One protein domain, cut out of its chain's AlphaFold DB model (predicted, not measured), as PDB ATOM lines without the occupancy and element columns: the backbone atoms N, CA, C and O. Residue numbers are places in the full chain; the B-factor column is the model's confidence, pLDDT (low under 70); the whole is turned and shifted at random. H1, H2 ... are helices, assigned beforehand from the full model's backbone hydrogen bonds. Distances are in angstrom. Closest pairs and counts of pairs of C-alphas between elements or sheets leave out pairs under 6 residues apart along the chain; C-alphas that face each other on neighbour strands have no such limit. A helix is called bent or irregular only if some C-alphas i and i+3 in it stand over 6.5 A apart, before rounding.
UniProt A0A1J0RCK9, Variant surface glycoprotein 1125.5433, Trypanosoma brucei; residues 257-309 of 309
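This is residues 257 to 309 of the 309 residues of the protein "Variant surface glycoprotein 1125.5433" of Trypanosoma brucei (UniProt A0A1J0RCK9). The model is a long, narrow out-and-back path of three helices: H1 and H2 lead out with a corner between them, residues 281 to 286 fold back, and H3 returns, packing on H2 at a steep tilt. H1 sits at the end of the shape where the return path finishes, and the last residues form a small turned-back tail with a short antiparallel pairing of residues 303 to 304 with 307 to 308. The printed part has 53 residues, with named helices in the order H1, H2, H3 and no named strand, and its class is all helix. It is only just compact, close to loose, with a radius of gyration of the C-alphas of 11.5 A, and it is elongated, spanning 33 by 17 by 14 A.

H1, residues 257 to 265, is joined to H2, residues 268 to 280, by a tight link of 2 residues. These two helices are close but not clearly touching, with the C-alphas of Ile 263 and Leu 269 the closest at 5.5 A. Their lines stand about perpendicular, at 75 degrees. A short link of 6 residues joins H2 to H3, residues 287 to 300. H2 and H3 touch, with 17 pairs of C-alphas within 8 A; the closest are those of Ala 274 and His 289, 5.0 A apart. They run opposite ways at a steep tilt of 63 degrees. H1 and H3 are close but not clearly touching, their closest C-alphas being those of Val 264 and Ile 297 at 7.8 A. They run opposite ways at a shallow tilt of 32 degrees, only just short of steep. In H1 and H2 every O i to N i+4 pair is within hydrogen-bond range; in H3 it is 8 of 10.

H1 begins at C-alpha 257, at (-48.197, 61.895, -11.544), and measures 12.2 A from first to last C-alpha. H2 begins at C-alpha 268, at (-48.829, 47.173, -9.535), and measures 18.7 A from first to last C-alpha. H3, the longest helix with 14 residues, measures 20.5 A and ends at C-alpha 300, at (-46.945, 55.316, -22.593). It is irregular: C-alphas 288 and 291 are 7.6 A apart, and its line is a rough one.

The two C-alphas farthest apart are those of Tyr 282 and Gly 305, at 33.9 A. The C-alphas of the first and last printed residues, Ala 257 and Lys 309, are 9.2 A apart, and Lys 309 is the chain's last residue. The printed part has no cut, and neither link between the helices is long. The mean pLDDT of the printed part is 82.6, and residues 303 to 309 are under 70.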
ATOM      1  N   ALA A 257     -49.426  62.375 -10.913       89.56
ATOM      2  CA  ALA A 257     -48.197  61.895 -11.544       89.56
ATOM      3  C   ALA A 257     -47.317  61.098 -10.564       89.56
ATOM      4  O   ALA A 257     -46.793  60.045 -10.922       89.56
ATOM      5  N   ALA A 258     -47.206  61.542  -9.308       91.88
ATOM      6  CA  ALA A 258     -46.433  60.840  -8.285       91.88
ATOM      7  C   ALA A 258     -47.104  59.525  -7.851       91.88
ATOM      8  O   ALA A 258     -46.424  58.521  -7.626       91.88
ATOM      9  N   LEU A 259     -48.437  59.498  -7.767       93.75
ATOM     10  CA  LEU A 259     -49.196  58.270  -7.513       93.75
ATOM     11  C   LEU A 259     -48.999  57.250  -8.639       93.75
ATOM     12  O   LEU A 259     -48.756  56.076  -8.353       93.75
ATOM     13  N   ILE A 260     -49.048  57.697  -9.898       92.69
ATOM     14  CA  ILE A 260     -48.825  56.841 -11.068       92.69
ATOM     15  C   ILE A 260     -47.385  56.320 -11.072       92.69
ATOM     16  O   ILE A 260     -47.179  55.118 -11.225       92.69
ATOM     17  N   THR A 261     -46.390  57.173 -10.811       91.88
ATOM     18  CA  THR A 261     -45.001  56.728 -10.622       91.88
ATOM     19  C   THR A 261     -44.921  55.611  -9.580       91.88
ATOM     20  O   THR A 261     -44.310  54.579  -9.840       91.88
ATOM     21  N   ASN A 262     -45.556  55.768  -8.415       92.19
ATOM     22  CA  ASN A 262     -45.467  54.771  -7.348       92.19
ATOM     23  C   ASN A 262     -46.028  53.406  -7.762       92.19
ATOM     24  O   ASN A 262     -45.386  52.387  -7.498       92.19
ATOM     25  N   ILE A 263     -47.189  53.368  -8.426       94.75
ATOM     26  CA  ILE A 263     -47.793  52.106  -8.893       94.75
ATOM     27  C   ILE A 263     -47.044  51.473 -10.067       94.75
ATOM     28  O   ILE A 263     -47.183  50.280 -10.336       94.75
ATOM     29  N   VAL A 264     -46.263  52.269 -10.788       92.50
ATOM     30  CA  VAL A 264     -45.367  51.781 -11.825       92.50
ATOM     31  C   VAL A 264     -44.123  51.169 -11.186       92.50
ATOM     32  O   VAL A 264     -43.824  50.001 -11.438       92.50
ATOM     33  N   SER A 265     -43.446  51.911 -10.308       90.69
ATOM     34  CA  SER A 265     -42.206  51.481  -9.651       90.69
ATOM     35  C   SER A 265     -42.399  50.267  -8.742       90.69
ATOM     36  O   SER A 265     -41.495  49.444  -8.626       90.69
ATOM     37  N   ASN A 266     -43.569  50.112  -8.117       91.00
ATOM     38  CA  ASN A 266     -43.880  48.940  -7.292       91.00
ATOM     39  C   ASN A 266     -44.456  47.749  -8.092       91.00
ATOM     40  O   ASN A 266     -44.811  46.731  -7.499       91.00
ATOM     41  N   GLY A 267     -44.577  47.874  -9.420       92.38
ATOM     42  CA  GLY A 267     -45.054  46.823 -10.319       92.38
ATOM     43  C   GLY A 267     -46.572  46.620 -10.366       92.38
ATOM     44  O   GLY A 267     -47.038  45.835 -11.194       92.38
ATOM     45  N   MET A 268     -47.368  47.332  -9.561       95.12
ATOM     46  CA  MET A 268     -48.829  47.173  -9.535       95.12
ATOM     47  C   MET A 268     -49.477  47.455 -10.892       95.12
ATOM     48  O   MET A 268     -50.405  46.742 -11.282       95.12
ATOM     49  N   LEU A 269     -48.982  48.459 -11.624       94.38
ATOM     50  CA  LEU A 269     -49.482  48.769 -12.959       94.38
ATOM     51  C   LEU A 269     -49.128  47.667 -13.961       94.38
ATOM     52  O   LEU A 269     -49.986  47.265 -14.741       94.38
ATOM     53  N   LYS A 270     -47.905  47.122 -13.902       93.44
ATOM     54  CA  LYS A 270     -47.485  46.003 -14.766       93.44
ATOM     55  C   LYS A 270     -48.407  44.801 -14.571       93.44
ATOM     56  O   LYS A 270     -48.902  44.247 -15.550       93.44
ATOM     57  N   THR A 271     -48.691  44.447 -13.317       94.06
ATOM     58  CA  THR A 271     -49.614  43.355 -12.982       94.06
ATOM     59  C   THR A 271     -51.028  43.624 -13.496       94.06
ATOM     60  O   THR A 271     -51.622  42.746 -14.115       94.06
ATOM     61  N   ALA A 272     -51.561  44.832 -13.289       94.19
ATOM     62  CA  ALA A 272     -52.911  45.176 -13.736       94.19
ATOM     63  C   ALA A 272     -53.049  45.147 -15.268       94.19
ATOM     64  O   ALA A 272     -54.043  44.644 -15.785       94.19
ATOM     65  N   ILE A 273     -52.042  45.628 -16.003       92.38
ATOM     66  CA  ILE A 273     -52.003  45.557 -17.471       92.38
ATOM     67  C   ILE A 273     -51.963  44.083 -17.921       92.38
ATOM     68  O   ILE A 273     -52.792  43.657 -18.720       92.38
ATOM     69  N   ALA A 274     -51.080  43.256 -17.356       91.62
ATOM     70  CA  ALA A 274     -51.001  41.835 -17.718       91.62
ATOM     71  C   ALA A 274     -52.323  41.070 -17.481       91.62
ATOM     72  O   ALA A 274     -52.724  40.245 -18.304       91.62
ATOM     73  N   GLU A 275     -53.032  41.365 -16.388       90.88
ATOM     74  CA  GLU A 275     -54.358  40.801 -16.096       90.88
ATOM     75  C   GLU A 275     -55.407  41.202 -17.126       90.88
ATOM     76  O   GLU A 275     -56.172  40.362 -17.601       90.88
ATOM     77  N   GLN A 276     -55.433  42.478 -17.497       89.75
ATOM     78  CA  GLN A 276     -56.379  42.952 -18.490       89.75
ATOM     79  C   GLN A 276     -56.070  42.351 -19.881       89.75
ATOM     80  O   GLN A 276     -57.001  42.051 -20.631       89.75
ATOM     81  N   LEU A 277     -54.790  42.144 -20.247       88.75
ATOM     82  CA  LEU A 277     -54.413  41.503 -21.521       88.75
ATOM     83  C   LEU A 277     -54.899  40.057 -21.565       88.75
ATOM     84  O   LEU A 277     -55.491  39.638 -22.563       88.75
ATOM     85  N   ALA A 278     -54.705  39.323 -20.467       88.38
ATOM     86  CA  ALA A 278     -55.197  37.959 -20.326       88.38
ATOM     87  C   ALA A 278     -56.726  37.902 -20.478       88.38
ATOM     88  O   ALA A 278     -57.233  37.087 -21.248       88.38
ATOM     89  N   LEU A 279     -57.461  38.819 -19.833       87.12
ATOM     90  CA  LEU A 279     -58.922  38.897 -19.940       87.12
ATOM     91  C   LEU A 279     -59.394  39.133 -21.379       87.12
ATOM     92  O   LEU A 279     -60.304  38.447 -21.840       87.12
ATOM     93  N   ARG A 280     -58.759  40.049 -22.121       84.25
ATOM     94  CA  ARG A 280     -59.127  40.329 -23.524       84.25
ATOM     95  C   ARG A 280     -58.866  39.147 -24.457       84.25
ATOM     96  O   ARG A 280     -59.589  38.986 -25.438       84.25
ATOM     97  N   LYS A 281     -57.846  38.340 -24.160       86.44
ATOM     98  CA  LYS A 281     -57.483  37.137 -24.925       86.44
ATOM     99  C   LYS A 281     -58.190  35.868 -24.413       86.44
ATOM    100  O   LYS A 281     -57.958  34.796 -24.959       86.44
ATOM    101  N   TYR A 282     -59.070  35.982 -23.410       84.25
ATOM    102  CA  TYR A 282     -59.735  34.856 -22.733       84.25
ATOM    103  C   TYR A 282     -58.753  33.822 -22.152       84.25
ATOM    104  O   TYR A 282     -59.023  32.620 -22.107       84.25
ATOM    105  N   GLU A 283     -57.602  34.293 -21.679       86.12
ATOM    106  CA  GLU A 283     -56.542  33.469 -21.109       86.12
ATOM    107  C   GLU A 283     -56.604  33.453 -19.575       86.12
ATOM    108  O   GLU A 283     -56.889  34.456 -18.925       86.12
ATOM    109  N   LYS A 284     -56.286  32.299 -18.971       73.31
ATOM    110  CA  LYS A 284     -56.212  32.157 -17.503       73.31
ATOM    111  C   LYS A 284     -54.871  32.598 -16.909       73.31
ATOM    112  O   LYS A 284     -54.794  32.829 -15.706       73.31
ATOM    113  N   LYS A 285     -53.803  32.637 -17.711       78.12
ATOM    114  CA  LYS A 285     -52.446  32.952 -17.243       78.12
ATOM    115  C   LYS A 285     -52.108  34.397 -17.586       78.12
ATOM    116  O   LYS A 285     -52.226  34.798 -18.733       78.12
ATOM    117  N   THR A 286     -51.657  35.152 -16.591       74.31
ATOM    118  CA  THR A 286     -51.220  36.549 -16.744       74.31
ATOM    119  C   THR A 286     -49.734  36.657 -17.083       74.31
ATOM    120  O   THR A 286     -49.322  37.608 -17.741       74.31
ATOM    121  N   SER A 287     -48.936  35.653 -16.702       78.94
ATOM    122  CA  SER A 287     -47.481  35.624 -16.903       78.94
ATOM    123  C   SER A 287     -47.051  35.631 -18.373       78.94
ATOM    124  O   SER A 287     -45.930  36.017 -18.688       78.94
ATOM    125  N   THR A 288     -47.938  35.255 -19.299       81.62
ATOM    126  CA  THR A 288     -47.700  35.332 -20.749       81.62
ATOM    127  C   THR A 288     -47.680  36.767 -21.280       81.62
ATOM    128  O   THR A 288     -47.147  36.998 -22.364       81.62
ATOM    129  N   HIS A 289     -48.193  37.740 -20.515       86.31
ATOM    130  CA  HIS A 289     -48.360  39.135 -20.946       86.31
ATOM    131  C   HIS A 289     -47.443  40.127 -20.222       86.31
ATOM    132  O   HIS A 289     -47.539  41.330 -20.453       86.31
ATOM    133  N   GLU A 290     -46.529  39.667 -19.365       87.00
ATOM    134  CA  GLU A 290     -45.654  40.555 -18.581       87.00
ATOM    135  C   GLU A 290     -44.718  41.405 -19.451       87.00
ATOM    136  O   GLU A 290     -44.521  42.587 -19.168       87.00
ATOM    137  N   ASN A 291     -44.169  40.824 -20.522       87.81
ATOM    138  CA  ASN A 291     -43.298  41.542 -21.455       87.81
ATOM    139  C   ASN A 291     -44.074  42.600 -22.248       87.81
ATOM    140  O   ASN A 291     -43.596  43.719 -22.417       87.81
ATOM    141  N   GLU A 292     -45.284  42.261 -22.703       87.69
ATOM    142  CA  GLU A 292     -46.177  43.198 -23.394       87.69
ATOM    143  C   GLU A 292     -46.568  44.348 -22.453       87.69
ATOM    144  O   GLU A 292     -46.470  45.520 -22.822       87.69
ATOM    145  N   ALA A 293     -46.890  44.033 -21.194       87.69
ATOM    146  CA  ALA A 293     -47.206  45.028 -20.181       87.69
ATOM    147  C   ALA A 293     -46.041  45.990 -19.902       87.69
ATOM    148  O   ALA A 293     -46.242  47.198 -19.774       87.69
ATOM    149  N   GLU A 294     -44.812  45.480 -19.854       87.69
ATOM    150  CA  GLU A 294     -43.624  46.307 -19.655       87.69
ATOM    151  C   GLU A 294     -43.349  47.244 -20.840       87.69
ATOM    152  O   GLU A 294     -42.962  48.398 -20.639       87.69
ATOM    153  N   GLN A 295     -43.594  46.792 -22.073       86.44
ATOM    154  CA  GLN A 295     -43.468  47.640 -23.262       86.44
ATOM    155  C   GLN A 295     -44.525  48.748 -23.300       86.44
ATOM    156  O   GLN A 295     -44.201  49.890 -23.643       86.44
ATOM    157  N   ILE A 296     -45.765  48.452 -22.893       86.62
ATOM    158  CA  ILE A 296     -46.822  49.466 -22.747       86.62
ATOM    159  C   ILE A 296     -46.382  50.534 -21.741       86.62
ATOM    160  O   ILE A 296     -46.454  51.724 -22.046       86.62
ATOM    161  N   ILE A 297     -45.851  50.125 -20.584       87.56
ATOM    162  CA  ILE A 297     -45.349  51.056 -19.564       87.56
ATOM    163  C   ILE A 297     -44.245  51.957 -20.132       87.56
ATOM    164  O   ILE A 297     -44.349  53.181 -20.030       87.56
ATOM    165  N   LYS A 298     -43.228  51.380 -20.786       84.38
ATOM    166  CA  LYS A 298     -42.116  52.140 -21.389       84.38
ATOM    167  C   LYS A 298     -42.598  53.144 -22.437       84.38
ATOM    168  O   LYS A 298     -42.129  54.277 -22.462       84.38
ATOM    169  N   THR A 299     -43.551  52.741 -23.274       82.88
ATOM    170  CA  THR A 299     -44.036  53.563 -24.391       82.88
ATOM    171  C   THR A 299     -44.949  54.696 -23.923       82.88
ATOM    172  O   THR A 299     -44.868  55.811 -24.440       82.88
ATOM    173  N   LYS A 300     -45.838  54.419 -22.962       79.44
ATOM    174  CA  LYS A 300     -46.945  55.316 -22.593       79.44
ATOM    175  C   LYS A 300     -46.652  56.189 -21.381       79.44
ATOM    176  O   LYS A 300     -47.083  57.332 -21.360       79.44
ATOM    177  N   TYR A 301     -45.918  55.665 -20.404       78.38
ATOM    178  CA  TYR A 301     -45.648  56.359 -19.142       78.38
ATOM    179  C   TYR A 301     -44.245  56.983 -19.102       78.38
ATOM    180  O   TYR A 301     -43.903  57.604 -18.104       78.38
ATOM    181  N   LYS A 302     -43.447  56.820 -20.177       70.88
ATOM    182  CA  LYS A 302     -42.150  57.484 -20.431       70.88
ATOM    183  C   LYS A 302     -41.333  57.739 -19.161       70.88
ATOM    184  O   LYS A 302     -40.973  58.874 -18.850       70.88
ATOM    185  N   LEU A 303     -41.077  56.671 -18.410       60.97
ATOM    186  CA  LEU A 303     -40.345  56.770 -17.155       60.97
ATOM    187  C   LEU A 303     -38.901  57.181 -17.427       60.97
ATOM    188  O   LEU A 303     -38.149  56.443 -18.065       60.97
ATOM    189  N   GLU A 304     -38.494  58.316 -16.873       52.97
ATOM    190  CA  GLU A 304     -37.088  58.634 -16.659       52.97
ATOM    191  C   GLU A 304     -36.813  58.589 -15.157       52.97
ATOM    192  O   GLU A 304     -37.172  59.498 -14.406       52.97
ATOM    193  N   GLY A 305     -36.230  57.479 -14.696       54.41
ATOM    194  CA  GLY A 305     -36.065  57.214 -13.267       54.41
ATOM    195  C   GLY A 305     -37.414  57.018 -12.562       54.41
ATOM    196  O   GLY A 305     -38.194  56.159 -12.959       54.41
ATOM    197  N   ASN A 306     -37.683  57.822 -11.527       46.97
ATOM    198  CA  ASN A 306     -38.937  57.822 -10.755       46.97
ATOM    199  C   ASN A 306     -39.891  58.952 -11.192       46.97
ATOM    200  O   ASN A 306     -40.614  59.519 -10.375       46.97
ATOM    201  N   THR A 307     -39.877  59.334 -12.464       40.00
ATOM    202  CA  THR A 307     -40.688  60.451 -12.966       40.00
ATOM    203  C   THR A 307     -41.284  60.123 -14.324       40.00
ATOM    204  O   THR A 307     -40.597  59.588 -15.192       40.00
ATOM    205  N   ILE A 308     -42.566  60.449 -14.486       51.91
ATOM    206  CA  ILE A 308     -43.298  60.376 -15.755       51.91
ATOM    207  C   ILE A 308     -43.079  61.698 -16.493       51.91
ATOM    208  O   ILE A 308     -43.257  62.761 -15.894       51.91
ATOM    209  N   LYS A 309     -42.667  61.619 -17.762       49.28
ATOM    210  CA  LYS A 309     -42.488  62.766 -18.663       49.28
ATOM    211  C   LYS A 309     -43.696  63.032 -19.549       49.28
ATOM    212  O   LYS A 309     -44.220  62.061 -20.140       49.28
TER     213      LYS A 309